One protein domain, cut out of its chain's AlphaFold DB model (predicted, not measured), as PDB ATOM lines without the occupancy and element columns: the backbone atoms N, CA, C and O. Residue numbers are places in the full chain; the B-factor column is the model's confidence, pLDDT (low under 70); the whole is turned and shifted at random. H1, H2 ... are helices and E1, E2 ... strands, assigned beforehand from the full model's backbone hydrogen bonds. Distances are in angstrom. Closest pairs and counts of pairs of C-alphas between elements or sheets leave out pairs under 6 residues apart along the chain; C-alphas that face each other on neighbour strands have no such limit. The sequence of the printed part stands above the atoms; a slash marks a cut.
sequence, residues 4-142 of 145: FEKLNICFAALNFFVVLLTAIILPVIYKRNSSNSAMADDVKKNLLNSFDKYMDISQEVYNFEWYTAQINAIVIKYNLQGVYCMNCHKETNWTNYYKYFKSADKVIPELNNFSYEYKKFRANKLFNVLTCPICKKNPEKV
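What this domain is: This is residues 4 to 142 of the 145 residues of an uncharacterized protein of Mesoplasma corruscae (UniProt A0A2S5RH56). One very long helix, H1, sticks out with residues 4 to 32 as an arm from a small head. In the head H2 folds back along the last part of H1 as a helical hairpin, and a small three-strand sheet has H3 over it. The 139 printed residues run H1 H2 E1 E2 H3 H4 E3 H5, mostly helix, with the mixed sheet ordered E2 E1 E3. The whole is extended, radius of gyration of the C-alphas 22.3 A, spanning 79 by 37 by 20 A.

Where its parts are: Find C-alpha 4 at (30.772, 44.440, -25.573); from there H1, residues 4 to 55, runs 74.7 A to C-alpha 55 at (-40.062, 35.356, -47.319). Next come H2, residues 64 to 77, 19.8 A; E1, 82 to 85, 10.0 A; E2, 91 to 93, 6.9 A; H3, 94 to 103, 14.2 A; H4, 108 to 111, 5.0 A; E3, 126 to 129, 9.5 A; and H5, 133 to 137, 6.4 A, ending at C-alpha 137 (-25.600, 12.793, -54.243).

How they stand to each other: Look at residues 43 to 54 of H1, which alone touch H2, the closest C-alphas being Tyr 54 and Tyr 67, 6.1 A, at a shallow tilt of 16 degrees, opposite ways. E1 and E2 form an antiparallel hairpin, with N 83 and O 92 2.8 A apart. E1 and E3 are parallel, with N 84 and O 127 2.7 A apart. H3 is on the sheet at a height of 10.8 A. H5 only grazes the sheet with residues 133 to 135. H4 is close to H1 but not clearly touching, C-alphas Phe 51 and Leu 111 being 7.8 A apart. Every O i to N i+4 pair is within hydrogen-bond range in H2, H3 and H5, and 46 of 48 in H1; H4 is too short for one.

The domain as a whole: The C-alphas of Phe 4 and Glu 60, the two farthest apart, are 82.0 A apart. The printed part has no cut. The link H4 to E3 is long, 14 residues. Confidence is under 70 at residues 105 to 112, 117 to 124 and 140 to 142.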
ATOM      1  N   PHE A   4      32.004  44.050 -26.250       82.50
ATOM      2  CA  PHE A   4      30.772  44.440 -25.573       82.50
ATOM      3  C   PHE A   4      30.047  45.591 -26.292       82.50
ATOM      4  O   PHE A   4      28.834  45.545 -26.478       82.50
ATOM      5  N   GLU A   5      30.789  46.582 -26.794       82.12
ATOM      6  CA  GLU A   5      30.233  47.686 -27.594       82.12
ATOM      7  C   GLU A   5      29.654  47.191 -28.926       82.12
ATOM      8  O   GLU A   5      28.566  47.607 -29.319       82.12
ATOM      9  N   LYS A   6      30.336  46.252 -29.598       83.12
ATOM     10  CA  LYS A   6      29.846  45.642 -30.849       83.12
ATOM     11  C   LYS A   6      28.527  44.893 -30.645       83.12
ATOM     12  O   LYS A   6      27.620  45.030 -31.462       83.12
ATOM     13  N   LEU A   7      28.407  44.132 -29.556       86.81
ATOM     14  CA  LEU A   7      27.184  43.399 -29.219       86.81
ATOM     15  C   LEU A   7      26.019  44.347 -28.922       86.81
ATOM     16  O   LEU A   7      24.936  44.161 -29.473       86.81
ATOM     17  N   ASN A   8      26.249  45.398 -28.133       85.94
ATOM     18  CA  ASN A   8      25.211  46.382 -27.816       85.94
ATOM     19  C   ASN A   8      24.706  47.120 -29.062       85.94
ATOM     20  O   ASN A   8      23.500  47.309 -29.207       85.94
ATOM     21  N   ILE A   9      25.598  47.475 -29.990       87.31
ATOM     22  CA  ILE A   9      25.218  48.097 -31.267       87.31
ATOM     23  C   ILE A   9      24.391  47.127 -32.121       87.31
ATOM     24  O   ILE A   9      23.361  47.524 -32.662       87.31
ATOM     25  N   CYS A  10      24.784  45.852 -32.204       84.75
ATOM     26  CA  CYS A  10      24.007  44.839 -32.921       84.75
ATOM     27  C   CYS A  10      22.610  44.648 -32.317       84.75
ATOM     28  O   CYS A  10      21.631  44.641 -33.059       84.75
ATOM     29  N   PHE A  11      22.487  44.543 -30.991       86.75
ATOM     30  CA  PHE A  11      21.183  44.412 -30.333       86.75
ATOM     31  C   PHE A  11      20.317  45.662 -30.503       86.75
ATOM     32  O   PHE A  11      19.120  45.542 -30.760       86.75
ATOM     33  N   ALA A  12      20.906  46.857 -30.420       86.38
ATOM     34  CA  ALA A  12      20.196  48.110 -30.660       86.38
ATOM     35  C   ALA A  12      19.688  48.210 -32.106       86.38
ATOM     36  O   ALA A  12      18.525  48.550 -32.322       86.38
ATOM     37  N   ALA A  13      20.518  47.848 -33.089       84.50
ATOM     38  CA  ALA A  13      20.120  47.809 -34.493       84.50
ATOM     39  C   ALA A  13      18.989  46.796 -34.728       84.50
ATOM     40  O   ALA A  13      18.005  47.111 -35.393       84.50
ATOM     41  N   LEU A  14      19.084  45.604 -34.136       89.06
ATOM     42  CA  LEU A  14      18.074  44.554 -34.274       89.06
ATOM     43  C   LEU A  14      16.735  44.980 -33.654       89.06
ATOM     44  O   LEU A  14      15.694  44.847 -34.294       89.06
ATOM     45  N   ASN A  15      16.761  45.595 -32.469       87.81
ATOM     46  CA  ASN A  15      15.571  46.171 -31.840       87.81
ATOM     47  C   ASN A  15      14.969  47.305 -32.676       87.81
ATOM     48  O   ASN A  15      13.752  47.354 -32.844       87.81
ATOM     49  N   PHE A  16      15.798  48.180 -33.249       90.06
ATOM     50  CA  PHE A  16      15.332  49.233 -34.148       90.06
ATOM     51  C   PHE A  16      14.609  48.648 -35.370       90.06
ATOM     52  O   PHE A  16      13.498  49.077 -35.683       90.06
ATOM     53  N   PHE A  17      15.172  47.617 -36.009       89.94
ATOM     54  CA  PHE A  17      14.520  46.935 -37.131       89.94
ATOM     55  C   PHE A  17      13.216  46.241 -36.729       89.94
ATOM     56  O   PHE A  17      12.237  46.335 -37.465       89.94
ATOM     57  N   VAL A  18      13.162  45.585 -35.566       89.81
ATOM     58  CA  VAL A  18      11.935  44.941 -35.066       89.81
ATOM     59  C   VAL A  18      10.839  45.972 -34.809       89.81
ATOM     60  O   VAL A  18       9.698  45.765 -35.227       89.81
ATOM     61  N   VAL A  19      11.168  47.093 -34.167       89.00
ATOM     62  CA  VAL A  19      10.213  48.180 -33.904       89.00
ATOM     63  C   VAL A  19       9.729  48.795 -35.215       89.00
ATOM     64  O   VAL A  19       8.524  48.965 -35.388       89.00
ATOM     65  N   LEU A  20      10.630  49.053 -36.165       89.44
ATOM     66  CA  LEU A  20      10.287  49.603 -37.478       89.44
ATOM     67  C   LEU A  20       9.374  48.656 -38.271       89.44
ATOM     68  O   LEU A  20       8.335  49.070 -38.784       89.44
ATOM     69  N   LEU A  21       9.729  47.370 -38.339       86.06
ATOM     70  CA  LEU A  21       8.929  46.352 -39.017       86.06
ATOM     71  C   LEU A  21       7.556  46.221 -38.368       86.06
ATOM     72  O   LEU A  21       6.550  46.179 -39.067       86.06
ATOM     73  N   THR A  22       7.494  46.219 -37.038       87.62
ATOM     74  CA  THR A  22       6.227  46.122 -36.312       87.62
ATOM     75  C   THR A  22       5.372  47.367 -36.549       87.62
ATOM     76  O   THR A  22       4.194  47.231 -36.863       87.62
ATOM     77  N   ALA A  23       5.954  48.569 -36.514       86.06
ATOM     78  CA  ALA A  23       5.257  49.824 -36.792       86.06
ATOM     79  C   ALA A  23       4.658  49.886 -38.208       86.06
ATOM     80  O   ALA A  23       3.638  50.538 -38.404       86.06
ATOM     81  N   ILE A  24       5.244  49.186 -39.184       85.38
ATOM     82  CA  ILE A  24       4.731  49.117 -40.562       85.38
ATOM     83  C   ILE A  24       3.729  47.965 -40.733       85.38
ATOM     84  O   ILE A  24       2.680  48.130 -41.359       85.38
ATOM     85  N   ILE A  25       4.020  46.790 -40.171       86.50
ATOM     86  CA  ILE A  25       3.219  45.574 -40.356       86.50
ATOM     87  C   ILE A  25       1.902  45.647 -39.572       86.50
ATOM     88  O   ILE A  25       0.856  45.263 -40.104       86.50
ATOM     89  N   LEU A  26       1.913  46.156 -38.333       80.94
ATOM     90  CA  LEU A  26       0.722  46.189 -37.475       80.94
ATOM     91  C   LEU A  26      -0.429  47.000 -38.098       80.94
ATOM     92  O   LEU A  26      -1.535  46.460 -38.191       80.94
ATOM     93  N   PRO A  27      -0.208  48.239 -38.591       83.31
ATOM     94  CA  PRO A  27      -1.262  49.019 -39.235       83.31
ATOM     95  C   PRO A  27      -1.819  48.344 -40.489       83.31
ATOM     96  O   PRO A  27      -3.027  48.379 -40.723       83.31
ATOM     97  N   VAL A  28      -0.965  47.682 -41.281       81.94
ATOM     98  CA  VAL A  28      -1.384  46.953 -42.489       81.94
ATOM     99  C   VAL A  28      -2.285  45.772 -42.127       81.94
ATOM    100  O   VAL A  28      -3.356  45.611 -42.718       81.94
ATOM    101  N   ILE A  29      -1.899  44.969 -41.130       79.44
ATOM    102  CA  ILE A  29      -2.709  43.839 -40.650       79.44
ATOM    103  C   ILE A  29      -4.024  44.337 -40.046       79.44
ATOM    104  O   ILE A  29      -5.079  43.766 -40.331       79.44
ATOM    105  N   TYR A  30      -3.986  45.405 -39.245       80.56
ATOM    106  CA  TYR A  30      -5.177  45.983 -38.623       80.56
ATOM    107  C   TYR A  30      -6.166  46.499 -39.673       80.56
ATOM    108  O   TYR A  30      -7.325  46.082 -39.682       80.56
ATOM    109  N   LYS A  31      -5.699  47.320 -40.624       79.19
ATOM    110  CA  LYS A  31      -6.524  47.852 -41.719       79.19
ATOM    111  C   LYS A  31      -7.132  46.729 -42.560       79.19
ATOM    112  O   LYS A  31      -8.319  46.767 -42.878       79.19
ATOM    113  N   ARG A  32      -6.344  45.698 -42.879       77.88
ATOM    114  CA  ARG A  32      -6.817  44.527 -43.628       77.88
ATOM    115  C   ARG A  32      -7.886  43.751 -42.857       77.88
ATOM    116  O   ARG A  32      -8.920  43.423 -43.429       77.88
ATOM    117  N   ASN A  33      -7.670  43.484 -41.570       77.56
ATOM    118  CA  ASN A  33      -8.637  42.766 -40.735       77.56
ATOM    119  C   ASN A  33      -9.938  43.556 -40.558       77.56
ATOM    120  O   ASN A  33     -11.012  42.980 -40.713       77.56
ATOM    121  N   SER A  34      -9.851  44.864 -40.301       78.50
ATOM    122  CA  SER A  34     -11.020  45.745 -40.197       78.50
ATOM    123  C   SER A  34     -11.826  45.758 -41.495       78.50
ATOM    124  O   SER A  34     -13.043  45.599 -41.459       78.50
ATOM    125  N   SER A  35     -11.157  45.890 -42.644       80.31
ATOM    126  CA  SER A  35     -11.815  45.868 -43.955       80.31
ATOM    127  C   SER A  35     -12.512  44.535 -44.230       80.31
ATOM    128  O   SER A  35     -13.607  44.522 -44.786       80.31
ATOM    129  N   ASN A  36     -11.894  43.416 -43.847       79.12
ATOM    130  CA  ASN A  36     -12.474  42.091 -44.055       79.12
ATOM    131  C   ASN A  36     -13.656  41.817 -43.118       79.12
ATOM    132  O   ASN A  36     -14.625  41.198 -43.547       79.12
ATOM    133  N   SER A  37     -13.599  42.298 -41.871       79.44
ATOM    134  CA  SER A  37     -14.729  42.216 -40.936       79.44
ATOM    135  C   SER A  37     -15.921  43.018 -41.448       79.44
ATOM    136  O   SER A  37     -17.008  42.470 -41.578       79.44
ATOM    137  N   ALA A  38     -15.695  44.276 -41.843       84.31
ATOM    138  CA  ALA A  38     -16.745  45.130 -42.393       84.31
ATOM    139  C   ALA A  38     -17.384  44.517 -43.650       84.31
ATOM    140  O   ALA A  38     -18.603  44.520 -43.798       84.31
ATOM    141  N   MET A  39     -16.568  43.926 -44.530       85.19
ATOM    142  CA  MET A  39     -17.067  43.179 -45.685       85.19
ATOM    143  C   MET A  39     -17.926  41.979 -45.259       85.19
ATOM    144  O   MET A  39     -18.970  41.745 -45.860       85.19
ATOM    145  N   ALA A  40     -17.502  41.206 -44.257       84.25
ATOM    146  CA  ALA A  40     -18.250  40.038 -43.801       84.25
ATOM    147  C   ALA A  40     -19.619  40.408 -43.220       84.25
ATOM    148  O   ALA A  40     -20.606  39.729 -43.504       84.25
ATOM    149  N   ASP A  41     -19.683  41.492 -42.452       86.19
ATOM    150  CA  ASP A  41     -20.929  41.983 -41.864       86.19
ATOM    151  C   ASP A  41     -21.879  42.529 -42.937       86.19
ATOM    152  O   ASP A  41     -23.072  42.225 -42.922       86.19
ATOM    153  N   ASP A  42     -21.349  43.250 -43.927       89.56
ATOM    154  CA  ASP A  42     -22.131  43.739 -45.065       89.56
ATOM    155  C   ASP A  42     -22.671  42.580 -45.921       89.56
ATOM    156  O   ASP A  42     -23.843  42.563 -46.298       89.56
ATOM    157  N   VAL A  43     -21.864  41.544 -46.167       88.62
ATOM    158  CA  VAL A  43     -22.325  40.322 -46.840       88.62
ATOM    159  C   VAL A  43     -23.486  39.680 -46.074       88.62
ATOM    160  O   VAL A  43     -24.535  39.432 -46.667       88.62
ATOM    161  N   LYS A  44     -23.330  39.444 -44.765       87.81
ATOM    162  CA  LYS A  44     -24.380  38.845 -43.921       87.81
ATOM    163  C   LYS A  44     -25.666  39.663 -43.959       87.81
ATOM    164  O   LYS A  44     -26.740  39.100 -44.145       87.81
ATOM    165  N   LYS A  45     -25.553  40.987 -43.839       90.56
ATOM    166  CA  LYS A  45     -26.692  41.905 -43.899       90.56
ATOM    167  C   LYS A  45     -27.444  41.790 -45.224       90.56
ATOM    168  O   LYS A  45     -28.670  41.740 -45.224       90.56
ATOM    169  N   ASN A  46     -26.730  41.736 -46.347       91.12
ATOM    170  CA  ASN A  46     -27.359  41.626 -47.663       91.12
ATOM    171  C   ASN A  46     -28.020  40.258 -47.885       91.12
ATOM    172  O   ASN A  46     -29.076  40.204 -48.515       91.12
ATOM    173  N   LEU A  47     -27.453  39.175 -47.344       90.06
ATOM    174  CA  LEU A  47     -28.081  37.850 -47.389       90.06
ATOM    175  C   LEU A  47     -29.384  37.815 -46.596       90.06
ATOM    176  O   LEU A  47     -30.401  37.407 -47.145       90.06
ATOM    177  N   LEU A  48     -29.359  38.301 -45.351       89.00
ATOM    178  CA  LEU A  48     -30.544  38.367 -44.493       89.00
ATOM    179  C   LEU A  48     -31.642  39.215 -45.135       89.00
ATOM    180  O   LEU A  48     -32.746  38.732 -45.319       89.00
ATOM    181  N   ASN A  49     -31.315  40.418 -45.608       91.44
ATOM    182  CA  ASN A  49     -32.285  41.289 -46.278       91.44
ATOM    183  C   ASN A  49     -32.877  40.650 -47.549       91.44
ATOM    184  O   ASN A  49     -34.058  40.812 -47.840       91.44
ATOM    185  N   SER A  50     -32.065  39.920 -48.321       90.50
ATOM    186  CA  SER A  50     -32.557  39.204 -49.505       90.50
ATOM    187  C   SER A  50     -33.505  38.071 -49.118       90.50
ATOM    188  O   SER A  50     -34.511  37.867 -49.792       90.50
ATOM    189  N   PHE A  51     -33.194  37.350 -48.040       88.94
ATOM    190  CA  PHE A  51     -34.030  36.272 -47.527       88.94
ATOM    191  C   PHE A  51     -35.334  36.802 -46.921       88.94
ATOM    192  O   PHE A  51     -36.396  36.309 -47.280       88.94
ATOM    193  N   ASP A  52     -35.276  37.847 -46.094       88.69
ATOM    194  CA  ASP A  52     -36.450  38.475 -45.477       88.69
ATOM    195  C   ASP A  52     -37.427  38.983 -46.542       88.69
ATOM    196  O   ASP A  52     -38.622  38.722 -46.459       88.69
ATOM    197  N   LYS A  53     -36.915  39.637 -47.593       89.62
ATOM    198  CA  LYS A  53     -37.728  40.071 -48.738       89.62
ATOM    199  C   LYS A  53     -38.338  38.902 -49.498       89.62
ATOM    200  O   LYS A  53     -39.495  38.967 -49.875       89.62
ATOM    201  N   TYR A  54     -37.578  37.833 -49.717       85.75
ATOM    202  CA  TYR A  54     -38.094  36.634 -50.377       85.75
ATOM    203  C   TYR A  54     -39.191  35.930 -49.557       85.75
ATOM    204  O   TYR A  54     -40.138  35.391 -50.122       85.75
ATOM    205  N   MET A  55     -39.070  35.936 -48.228       84.81
ATOM    206  CA  MET A  55     -40.062  35.356 -47.319       84.81
ATOM    207  C   MET A  55     -41.256  36.287 -47.070       84.81
ATOM    208  O   MET A  55     -42.245  35.854 -46.480       84.81
ATOM    209  N   ASP A  56     -41.191  37.545 -47.512       85.31
ATOM    210  CA  ASP A  56     -42.303  38.484 -47.441       85.31
ATOM    211  C   ASP A  56     -43.352  38.147 -48.509       85.31
ATOM    212  O   ASP A  56     -43.294  38.573 -49.663       85.31
ATOM    213  N   ILE A  57     -44.349  37.375 -48.081       71.81
ATOM    214  CA  ILE A  57     -45.463  36.891 -48.908       71.81
ATOM    215  C   ILE A  57     -46.315  38.059 -49.446       71.81
ATOM    216  O   ILE A  57     -47.077  37.878 -50.394       71.81
ATOM    217  N   SER A  58     -46.198  39.268 -48.878       72.25
ATOM    218  CA  SER A  58     -46.990  40.428 -49.304       72.25
ATOM    219  C   SER A  58     -46.540  41.041 -50.635       72.25
ATOM    220  O   SER A  58     -47.292  41.816 -51.226       72.25
ATOM    221  N   GLN A  59     -45.343  40.702 -51.133       70.19
ATOM    222  CA  GLN A  59     -44.782  41.294 -52.349       70.19
ATOM    223  C   GLN A  59     -44.540  40.233 -53.430       70.19
ATOM    224  O   GLN A  59     -43.510  39.565 -53.444       70.19
ATOM    225  N   GLU A  60     -45.443  40.148 -54.414       70.88
ATOM    226  CA  GLU A  60     -45.334  39.225 -55.566       70.88
ATOM    227  C   GLU A  60     -44.024  39.380 -56.370       70.88
ATOM    228  O   GLU A  60     -43.595  38.464 -57.074       70.88
ATOM    229  N   VAL A  61     -43.359  40.534 -56.246       78.31
ATOM    230  CA  VAL A  61     -42.084  40.847 -56.910       78.31
ATOM    231  C   VAL A  61     -40.924  40.007 -56.365       78.31
ATOM    232  O   VAL A  61     -40.006  39.668 -57.115       78.31
ATOM    233  N   TYR A  62     -40.941  39.645 -55.081       80.62
ATOM    234  CA  TYR A  62     -39.839  38.930 -54.428       80.62
ATOM    235  C   TYR A  62     -39.983  37.418 -54.554       80.62
ATOM    236  O   TYR A  62     -39.943  36.665 -53.587       80.62
ATOM    237  N   ASN A  63     -40.114  36.959 -55.792       84.31
ATOM    238  CA  ASN A  63     -40.161  35.541 -56.103       84.31
ATOM    239  C   ASN A  63     -38.763  34.883 -56.029       84.31
ATOM    240  O   ASN A  63     -37.728  35.518 -55.801       84.31
ATOM    241  N   PHE A  64     -38.716  33.568 -56.243       85.06
ATOM    242  CA  PHE A  64     -37.464  32.813 -56.171       85.06
ATOM    243  C   PHE A  64     -36.431  33.249 -57.219       85.06
ATOM    244  O   PHE A  64     -35.234  33.254 -56.936       85.06
ATOM    245  N   GLU A  65     -36.859  33.626 -58.425       87.81
ATOM    246  CA  GLU A  65     -35.931  34.104 -59.453       87.81
ATOM    247  C   GLU A  65     -35.245  35.391 -59.001       87.81
ATOM    248  O   GLU A  65     -34.017  35.485 -59.073       87.81
ATOM    249  N   TRP A  66     -36.012  36.323 -58.428       90.75
ATOM    250  CA  TRP A  66     -35.474  37.525 -57.802       90.75
ATOM    251  C   TRP A  66     -34.476  37.176 -56.692       90.75
ATOM    252  O   TRP A  66     -33.351  37.677 -56.709       90.75
ATOM    253  N   TYR A  67     -34.826  36.258 -55.785       89.00
ATOM    254  CA  TYR A  67     -33.930  35.838 -54.702       89.00
ATOM    255  C   TYR A  67     -32.616  35.254 -55.238       89.00
ATOM    256  O   TYR A  67     -31.532  35.681 -54.839       89.00
ATOM    257  N   THR A  68     -32.676  34.342 -56.214       89.62
ATOM    258  CA  THR A  68     -31.465  33.765 -56.827       89.62
ATOM    259  C   THR A  68     -30.592  34.819 -57.509       89.62
ATOM    260  O   THR A  68     -29.361  34.743 -57.423       89.62
ATOM    261  N   ALA A  69     -31.208  35.819 -58.144       91.06
ATOM    262  CA  ALA A  69     -30.498  36.937 -58.747       91.06
ATOM    263  C   ALA A  69     -29.798  37.795 -57.685       91.06
ATOM    264  O   ALA A  69     -28.640  38.163 -57.892       91.06
ATOM    265  N   GLN A  70     -30.435  38.043 -56.535       92.44
ATOM    266  CA  GLN A  70     -29.812  38.760 -55.415       92.44
ATOM    267  C   GLN A  70     -28.603  38.013 -54.855       92.44
ATOM    268  O   GLN A  70     -27.539  38.610 -54.690       92.44
ATOM    269  N   ILE A  71     -28.710  36.699 -54.635       91.62
ATOM    270  CA  ILE A  71     -27.564  35.910 -54.163       91.62
ATOM    271  C   ILE A  71     -26.408  35.979 -55.173       91.62
ATOM    272  O   ILE A  71     -25.259  36.202 -54.788       91.62
ATOM    273  N   ASN A  72     -26.690  35.858 -56.472       91.81
ATOM    274  CA  ASN A  72     -25.659  35.988 -57.501       91.81
ATOM    275  C   ASN A  72     -25.045  37.401 -57.550       91.81
ATOM    276  O   ASN A  72     -23.836  37.540 -57.732       91.81
ATOM    277  N   ALA A  73     -25.848  38.448 -57.342       93.31
ATOM    278  CA  ALA A  73     -25.366  39.825 -57.266       93.31
ATOM    279  C   ALA A  73     -24.419  40.032 -56.073       93.31
ATOM    280  O   ALA A  73     -23.370  40.657 -56.230       93.31
ATOM    281  N   ILE A  74     -24.733  39.448 -54.910       91.81
ATOM    282  CA  ILE A  74     -23.841  39.429 -53.741       91.81
ATOM    283  C   ILE A  74     -22.524  38.733 -54.109       91.81
ATOM    284  O   ILE A  74     -21.451  39.300 -53.898       91.81
ATOM    285  N   VAL A  75     -22.584  37.551 -54.732       90.38
ATOM    286  CA  VAL A  75     -21.392  36.799 -55.162       90.38
ATOM    287  C   VAL A  75     -20.457  37.629 -56.041       90.38
ATOM    288  O   VAL A  75     -19.252  37.693 -55.773       90.38
ATOM    289  N   ILE A  76     -21.013  38.314 -57.039       91.38
ATOM    290  CA  ILE A  76     -20.257  39.172 -57.958       91.38
ATOM    291  C   ILE A  76     -19.695  40.397 -57.225       91.38
ATOM    292  O   ILE A  76     -18.496  40.663 -57.320       91.38
ATOM    293  N   LYS A  77     -20.524  41.112 -56.449       90.38
ATOM    294  CA  LYS A  77     -20.146  42.348 -55.738       90.38
ATOM    295  C   LYS A  77     -18.923  42.157 -54.844       90.38
ATOM    296  O   LYS A  77     -18.062  43.029 -54.778       90.38
ATOM    297  N   TYR A  78     -18.841  41.020 -54.158       88.06
ATOM    298  CA  TYR A  78     -17.775  40.750 -53.190       88.06
ATOM    299  C   TYR A  78     -16.663  39.831 -53.720       88.06
ATOM    300  O   TYR A  78     -15.733  39.506 -52.971       88.06
ATOM    301  N   ASN A  79     -16.725  39.455 -55.003       87.25
ATOM    302  CA  ASN A  79     -15.792  38.545 -55.671       87.25
ATOM    303  C   ASN A  79     -15.601  37.230 -54.896       87.25
ATOM    304  O   ASN A  79     -14.504  36.881 -54.446       87.25
ATOM    305  N   LEU A  80     -16.714  36.541 -54.664       85.94
ATOM    306  CA  LEU A  80     -16.760  35.314 -53.878       85.94
ATOM    307  C   LEU A  80     -16.501  34.136 -54.820       85.94
ATOM    308  O   LEU A  80     -17.201  33.943 -55.809       85.94
ATOM    309  N   GLN A  81     -15.451  33.370 -54.541       84.69
ATOM    310  CA  GLN A  81     -14.897  32.409 -55.504       84.69
ATOM    311  C   GLN A  81     -15.645  31.072 -55.517       84.69
ATOM    312  O   GLN A  81     -15.593  30.316 -56.489       84.69
ATOM    313  N   GLY A  82     -16.352  30.760 -54.436       87.06
ATOM    314  CA  GLY A  82     -17.052  29.496 -54.309       87.06
ATOM    315  C   GLY A  82     -17.809  29.366 -53.007       87.06
ATOM    316  O   GLY A  82     -17.985  30.329 -52.262       87.06
ATOM    317  N   VAL A  83     -18.245  28.142 -52.754       88.56
ATOM    318  CA  VAL A  83     -19.004  27.746 -51.576       88.56
ATOM    319  C   VAL A  83     -18.287  26.628 -50.829       88.56
ATOM    320  O   VAL A  83     -17.678  25.740 -51.423       88.56
ATOM    321  N   TYR A  84     -18.394  26.665 -49.514       88.00
ATOM    322  CA  TYR A  84     -17.950  25.676 -48.562       88.00
ATOM    323  C   TYR A  84     -19.183  25.081 -47.889       88.00
ATOM    324  O   TYR A  84     -19.973  25.787 -47.270       88.00
ATOM    325  N   CYS A  85     -19.360  23.774 -48.020       86.88
ATOM    326  CA  CYS A  85     -20.471  23.077 -47.394       86.88
ATOM    327  C   CYS A  85     -20.164  22.790 -45.920       86.88
ATOM    328  O   CYS A  85     -19.188  22.108 -45.625       86.88
ATOM    329  N   MET A  86     -21.008  23.248 -45.004       85.06
ATOM    330  CA  MET A  86     -20.885  23.033 -43.562       85.06
ATOM    331  C   MET A  86     -21.211  21.595 -43.157       85.06
ATOM    332  O   MET A  86     -20.664  21.111 -42.175       85.06
ATOM    333  N   ASN A  87     -22.053  20.898 -43.923       83.88
ATOM    334  CA  ASN A  87     -22.431  19.517 -43.635       83.88
ATOM    335  C   ASN A  87     -21.371  18.501 -44.095       83.88
ATOM    336  O   ASN A  87     -20.926  17.668 -43.314       83.88
ATOM    337  N   CYS A  88     -20.920  18.575 -45.355       85.75
ATOM    338  CA  CYS A  88     -19.925  17.629 -45.884       85.75
ATOM    339  C   CYS A  88     -18.489  18.175 -45.923       85.75
ATOM    340  O   CYS A  88     -17.602  17.491 -46.430       85.75
ATOM    341  N   HIS A  89     -18.257  19.411 -45.467       86.75
ATOM    342  CA  HIS A  89     -16.948  20.082 -45.413       86.75
ATOM    343  C   HIS A  89     -16.198  20.187 -46.753       86.75
ATOM    344  O   HIS A  89     -14.977  20.355 -46.773       86.75
ATOM    345  N   LYS A  90     -16.912  20.099 -47.883       87.00
ATOM    346  CA  LYS A  90     -16.331  20.185 -49.233       87.00
ATOM    347  C   LYS A  90     -16.542  21.557 -49.850       87.00
ATOM    348  O   LYS A  90     -17.572  22.194 -49.637       87.00
ATOM    349  N   GLU A  91     -15.582  21.955 -50.671       88.75
ATOM    350  CA  GLU A  91     -15.648  23.171 -51.473       88.75
ATOM    351  C   GLU A  91     -16.223  22.876 -52.859       88.75
ATOM    352  O   GLU A  91     -16.055  21.791 -53.418       88.75
ATOM    353  N   THR A  92     -16.946  23.834 -53.423       87.06
ATOM    354  CA  THR A  92     -17.458  23.781 -54.795       87.06
ATOM    355  C   THR A  92     -17.395  25.184 -55.384       87.06
ATOM    356  O   THR A  92     -17.592  26.169 -54.675       87.06
ATOM    357  N   ASN A  93     -17.093  25.304 -56.677       89.88
ATOM    358  CA  ASN A  93     -17.120  26.613 -57.322       89.88
ATOM    359  C   ASN A  93     -18.545  27.193 -57.305       89.88
ATOM    360  O   ASN A  93     -19.542  26.461 -57.279       89.88
ATOM    361  N   TRP A  94     -18.646  28.521 -57.353       90.00
ATOM    362  CA  TRP A  94     -19.952  29.173 -57.371       90.00
ATOM    363  C   TRP A  94     -20.784  28.723 -58.571       90.00
ATOM    364  O   TRP A  94     -21.949  28.389 -58.413       90.00
ATOM    365  N   THR A  95     -20.185  28.617 -59.758       90.00
ATOM    366  CA  THR A  95     -20.900  28.275 -60.994       90.00
ATOM    367  C   THR A  95     -21.640  26.937 -60.920       90.00
ATOM    368  O   THR A  95     -22.796  26.856 -61.334       90.00
ATOM    369  N   ASN A  96     -21.015  25.880 -60.389       88.94
ATOM    370  CA  ASN A  96     -21.677  24.577 -60.270       88.94
ATOM    371  C   ASN A  96     -22.707  24.589 -59.145       88.94
ATOM    372  O   ASN A  96     -23.781  24.007 -59.296       88.94
ATOM    373  N   TYR A  97     -22.398  25.263 -58.035       88.75
ATOM    374  CA  TYR A  97     -23.350  25.399 -56.943       88.75
ATOM    375  C   TYR A  97     -24.587  26.198 -57.357       88.75
ATOM    376  O   TYR A  97     -25.696  25.797 -57.042       88.75
ATOM    377  N   TYR A  98     -24.427  27.278 -58.114       89.12
ATOM    378  CA  TYR A  98     -25.522  28.121 -58.579       89.12
ATOM    379  C   TYR A  98     -26.472  27.362 -59.507       89.12
ATOM    380  O   TYR A  98     -27.688  27.480 -59.372       89.12
ATOM    381  N   LYS A  99     -25.934  26.514 -60.397       89.06
ATOM    382  CA  LYS A  99     -26.749  25.595 -61.210       89.06
ATOM    383  C   LYS A  99     -27.584  24.667 -60.331       89.06
ATOM    384  O   LYS A  99     -28.780  24.544 -60.561       89.06
ATOM    385  N   TYR A 100     -26.964  24.067 -59.313       86.69
ATOM    386  CA  TYR A 100     -27.662  23.236 -58.333       86.69
ATOM    387  C   TYR A 100     -28.730  24.025 -57.569       86.69
ATOM    388  O   TYR A 100     -29.858  23.564 -57.465       86.69
ATOM    389  N   PHE A 101     -28.389  25.215 -57.078       86.25
ATOM    390  CA  PHE A 101     -29.264  26.056 -56.272       86.25
ATOM    391  C   PHE A 101     -30.534  26.451 -57.029       86.25
ATOM    392  O   PHE A 101     -31.620  26.399 -56.466       86.25
ATOM    393  N   LYS A 102     -30.425  26.753 -58.330       86.12
ATOM    394  CA  LYS A 102     -31.594  27.010 -59.183       86.12
ATOM    395  C   LYS A 102     -32.517  25.801 -59.345       86.12
ATOM    396  O   LYS A 102     -33.718  25.988 -59.508       86.12
ATOM    397  N   SER A 103     -31.953  24.593 -59.357       82.25
ATOM    398  CA  SER A 103     -32.673  23.343 -59.625       82.25
ATOM    399  C   SER A 103     -33.060  22.553 -58.372       82.25
ATOM    400  O   SER A 103     -33.668  21.494 -58.495       82.25
ATOM    401  N   ALA A 104     -32.622  22.977 -57.185       73.12
ATOM    402  CA  ALA A 104     -32.866  22.255 -55.945       73.12
ATOM    403  C   ALA A 104     -34.342  22.357 -55.536       73.12
ATOM    404  O   ALA A 104     -35.004  23.360 -55.817       73.12
ATOM    405  N   ASP A 105     -34.831  21.315 -54.860       68.00
ATOM    406  CA  ASP A 105     -36.118  21.380 -54.176       68.00
ATOM    407  C   ASP A 105     -36.031  22.473 -53.110       68.00
ATOM    408  O   ASP A 105     -34.971  22.730 -52.546       68.00
ATOM    409  N   LYS A 106     -37.115  23.219 -52.930       69.25
ATOM    410  CA  LYS A 106     -37.082  24.505 -52.223       69.25
ATOM    411  C   LYS A 106     -37.675  24.352 -50.834       69.25
ATOM    412  O   LYS A 106     -38.680  24.983 -50.516       69.25
ATOM    413  N   VAL A 107     -37.085  23.490 -50.009       63.12
ATOM    414  CA  VAL A 107     -37.466  23.427 -48.594       63.12
ATOM    415  C   VAL A 107     -36.850  24.646 -47.895       63.12
ATOM    416  O   VAL A 107     -35.717  25.017 -48.182       63.12
ATOM    417  N   ILE A 108     -37.575  25.297 -46.979       58.19
ATOM    418  CA  ILE A 108     -37.125  26.517 -46.267       58.19
ATOM    419  C   ILE A 108     -35.665  26.444 -45.742       58.19
ATOM    420  O   ILE A 108     -34.936  27.426 -45.907       58.19
ATOM    421  N   PRO A 109     -35.162  25.312 -45.199       59.97
ATOM    422  CA  PRO A 109     -33.758  25.176 -44.795       59.97
ATOM    423  C   PRO A 109     -32.753  25.314 -45.952       59.97
ATOM    424  O   PRO A 109     -31.646  25.807 -45.758       59.97
ATOM    425  N   GLU A 110     -33.134  24.910 -47.164       59.72
ATOM    426  CA  GLU A 110     -32.323  25.025 -48.384       59.72
ATOM    427  C   GLU A 110     -32.387  26.434 -49.000       59.72
ATOM    428  O   GLU A 110     -31.499  26.828 -49.761       59.72
ATOM    429  N   LEU A 111     -33.398  27.227 -48.635       58.84
ATOM    430  CA  LEU A 111     -33.535  28.636 -49.020       58.84
ATOM    431  C   LEU A 111     -32.752  29.562 -48.075       58.84
ATOM    432  O   LEU A 111     -32.145  30.529 -48.538       58.84
ATOM    433  N   ASN A 112     -32.663  29.207 -46.788       63.22
ATOM    434  CA  ASN A 112     -31.794  29.839 -45.782       63.22
ATOM    435  C   ASN A 112     -30.381  29.214 -45.739       63.22
ATOM    436  O   ASN A 112     -29.691  29.193 -44.721       63.22
ATOM    437  N   ASN A 113     -29.944  28.648 -46.862       70.50
ATOM    438  CA  ASN A 113     -28.737  27.836 -46.939       70.50
ATOM    439  C   ASN A 113     -27.456  28.670 -47.003       70.50
ATOM    440  O   ASN A 113     -26.397  28.100 -47.202       70.50
ATOM    441  N   PHE A 114     -27.511  29.998 -46.894       79.94
ATOM    442  CA  PHE A 114     -26.337  30.852 -47.050       79.94
ATOM    443  C   PHE A 114     -25.915  31.456 -45.721       79.94
ATOM    444  O   PHE A 114     -26.676  32.134 -45.043       79.94
ATOM    445  N   SER A 115     -24.645  31.278 -45.390       77.75
ATOM    446  CA  SER A 115     -23.973  32.025 -44.337       77.75
ATOM    447  C   SER A 115     -22.611  32.488 -44.838       77.75
ATOM    448  O   SER A 115     -22.070  31.978 -45.820       77.75
ATOM    449  N   TYR A 116     -22.038  33.492 -44.185       76.00
ATOM    450  CA  TYR A 116     -20.708  33.972 -44.532       76.00
ATOM    451  C   TYR A 116     -19.859  34.110 -43.281       76.00
ATOM    452  O   TYR A 116     -20.248  34.772 -42.319       76.00
ATOM    453  N   GLU A 117     -18.685  33.490 -43.301       68.62
ATOM    454  CA  GLU A 117     -17.692  33.612 -42.245       68.62
ATOM    455  C   GLU A 117     -16.336  33.929 -42.870       68.62
ATOM    456  O   GLU A 117     -15.838  33.204 -43.734       68.62
ATOM    457  N   TYR A 118     -15.716  35.016 -42.420       62.72
ATOM    458  CA  TYR A 118     -14.364  35.350 -42.836       62.72
ATOM    459  C   TYR A 118     -13.354  34.473 -42.086       62.72
ATOM    460  O   TYR A 118     -13.061  34.705 -40.912       62.72
ATOM    461  N   LYS A 119     -12.772  33.478 -42.764       60.12
ATOM    462  CA  LYS A 119     -11.652  32.695 -42.223       60.12
ATOM    463  C   LYS A 119     -10.320  33.317 -42.644       60.12
ATOM    464  O   LYS A 119      -9.933  33.228 -43.805       60.12
ATOM    465  N   LYS A 120      -9.580  33.875 -41.672       55.75
ATOM    466  CA  LYS A 120      -8.252  34.516 -41.841       55.75
ATOM    467  C   LYS A 120      -7.226  33.682 -42.628       55.75
ATOM    468  O   LYS A 120      -6.318  34.255 -43.219       55.75
ATOM    469  N   PHE A 121      -7.361  32.354 -42.624       49.84
ATOM    470  CA  PHE A 121      -6.363  31.424 -43.159       49.84
ATOM    471  C   PHE A 121      -6.605  30.947 -44.594       49.84
ATOM    472  O   PHE A 121      -5.721  30.315 -45.167       49.84
ATOM    473  N   ARG A 122      -7.762  31.231 -45.206       55.81
ATOM    474  CA  ARG A 122      -8.017  30.852 -46.603       55.81
ATOM    475  C   ARG A 122      -8.004  32.098 -47.475       55.81
ATOM    476  O   ARG A 122      -8.807  33.003 -47.288       55.81
ATOM    477  N   ALA A 123      -7.079  32.133 -48.435       56.72
ATOM    478  CA  ALA A 123      -7.006  33.191 -49.443       56.72
ATOM    479  C   ALA A 123      -8.288  33.276 -50.295       56.72
ATOM    480  O   ALA A 123      -8.602  34.331 -50.845       56.72
ATOM    481  N   ASN A 124      -9.049  32.180 -50.352       66.81
ATOM    482  CA  ASN A 124     -10.282  32.091 -51.113       66.81
ATOM    483  C   ASN A 124     -11.449  32.625 -50.280       66.81
ATOM    484  O   ASN A 124     -11.768  32.100 -49.209       66.81
ATOM    485  N   LYS A 125     -12.111  33.664 -50.792       74.75
ATOM    486  CA  LYS A 125     -13.354  34.183 -50.218       74.75
ATOM    487  C   LYS A 125     -14.487  33.212 -50.556       74.75
ATOM    488  O   LYS A 125     -15.032  33.260 -51.658       74.75
ATOM    489  N   LEU A 126     -14.801  32.314 -49.629       78.56
ATOM    490  CA  LEU A 126     -15.836  31.294 -49.796       78.56
ATOM    491  C   LEU A 126     -17.102  31.667 -49.027       78.56
ATOM    492  O   LEU A 126     -17.036  32.215 -47.931       78.56
ATOM    493  N   PHE A 127     -18.248  31.338 -49.609       83.19
ATOM    494  CA  PHE A 127     -19.539  31.340 -48.934       83.19
ATOM    495  C   PHE A 127     -19.752  30.051 -48.171       83.19
ATOM    496  O   PHE A 127     -19.418  28.995 -48.684       83.19
ATOM    497  N   ASN A 128     -20.353  30.099 -46.994       85.44
ATOM    498  CA  ASN A 128     -20.750  28.882 -46.307       85.44
ATOM    499  C   ASN A 128     -22.171  28.514 -46.717       85.44
ATOM    500  O   ASN A 128     -23.056  29.368 -46.775       85.44
ATOM    501  N   VAL A 129     -22.381  27.230 -46.981       85.62
ATOM    502  CA  VAL A 129     -23.706  26.674 -47.224       85.62
ATOM    503  C   VAL A 129     -23.953  25.470 -46.336       85.62
ATOM    504  O   VAL A 129     -23.030  24.705 -46.092       85.62
ATOM    505  N   LEU A 130     -25.159  25.288 -45.811       81.88
ATOM    506  CA  LEU A 130     -25.540  24.104 -45.033       81.88
ATOM    507  C   LEU A 130     -25.430  22.830 -45.884       81.88
ATOM    508  O   LEU A 130     -24.754  21.885 -45.485       81.88
ATOM    509  N   THR A 131     -26.028  22.817 -47.077       80.31
ATOM    510  CA  THR A 131     -26.043  21.671 -48.002       80.31
ATOM    511  C   THR A 131     -25.508  22.046 -49.383       80.31
ATOM    512  O   THR A 131     -25.556  23.197 -49.812       80.31
ATOM    513  N   CYS A 132     -24.970  21.062 -50.104       84.31
ATOM    514  CA  CYS A 132     -24.382  21.253 -51.431       84.31
ATOM    515  C   CYS A 132     -24.750  20.085 -52.368       84.31
ATOM    516  O   CYS A 132     -25.197  19.039 -51.887       84.31
ATOM    517  N   PRO A 133     -24.513  20.181 -53.691       83.75
ATOM    518  CA  PRO A 133     -24.859  19.108 -54.630       83.75
ATOM    519  C   PRO A 133     -24.197  17.762 -54.300       83.75
ATOM    520  O   PRO A 133     -24.726  16.706 -54.636       83.75
ATOM    521  N   ILE A 134     -23.043  17.776 -53.627       84.12
ATOM    522  CA  ILE A 134     -22.346  16.553 -53.205       84.12
ATOM    523  C   ILE A 134     -23.091  15.865 -52.051       84.12
ATOM    524  O   ILE A 134     -23.096  14.636 -52.002       84.12
ATOM    525  N   CYS A 135     -23.735  16.642 -51.170       81.19
ATOM    526  CA  CYS A 135     -24.594  16.127 -50.100       81.19
ATOM    527  C   CYS A 135     -25.819  15.425 -50.688       81.19
ATOM    528  O   CYS A 135     -26.087  14.288 -50.321       81.19
ATOM    529  N   LYS A 136     -26.498  16.046 -51.668       78.69
ATOM    530  CA  LYS A 136     -27.667  15.438 -52.333       78.69
ATOM    531  C   LYS A 136     -27.313  14.128 -53.048       78.69
ATOM    532  O   LYS A 136     -28.106  13.198 -53.053       78.69
ATOM    533  N   LYS A 137     -26.103  14.027 -53.609       81.81
ATOM    534  CA  LYS A 137     -25.600  12.793 -54.243       81.81
ATOM    535  C   LYS A 137     -25.176  11.700 -53.255       81.81
ATOM    536  O   LYS A 137     -25.019  10.564 -53.677       81.81
ATOM    537  N   ASN A 138     -24.925  12.033 -51.989       79.69
ATOM    538  CA  ASN A 138     -24.454  11.089 -50.970       79.69
ATOM    539  C   ASN A 138     -25.212  11.317 -49.652       79.69
ATOM    540  O   ASN A 138     -24.602  11.777 -48.680       79.69
ATOM    541  N   PRO A 139     -26.524  11.027 -49.608       71.19
ATOM    542  CA  PRO A 139     -27.358  11.310 -48.440       71.19
ATOM    543  C   PRO A 139     -26.862  10.596 -47.172       71.19
ATOM    544  O   PRO A 139     -26.962  11.145 -46.085       71.19
ATOM    545  N   GLU A 140     -26.214   9.438 -47.308       69.44
ATOM    546  CA  GLU A 140     -25.632   8.665 -46.197       69.44
ATOM    547  C   GLU A 140     -24.506   9.396 -45.443       69.44
ATOM    548  O   GLU A 140     -24.161   9.036 -44.322       69.44
ATOM    549  N   LYS A 141     -23.906  10.427 -46.054       61.75
ATOM    550  CA  LYS A 141     -22.812  11.222 -45.465       61.75
ATOM    551  C   LYS A 141     -23.292  12.543 -44.868       61.75
ATOM    552  O   LYS A 141     -22.467  13.356 -44.453       61.75
ATOM    553  N   VAL A 142     -24.601  12.782 -44.876       62.59
ATOM    554  CA  VAL A 142     -25.231  13.995 -44.356       62.59
ATOM    555  C   VAL A 142     -25.566  13.769 -42.887       62.59
ATOM    556  O   VAL A 142     -26.316  12.853 -42.560       62.59
TER     557      VAL A 142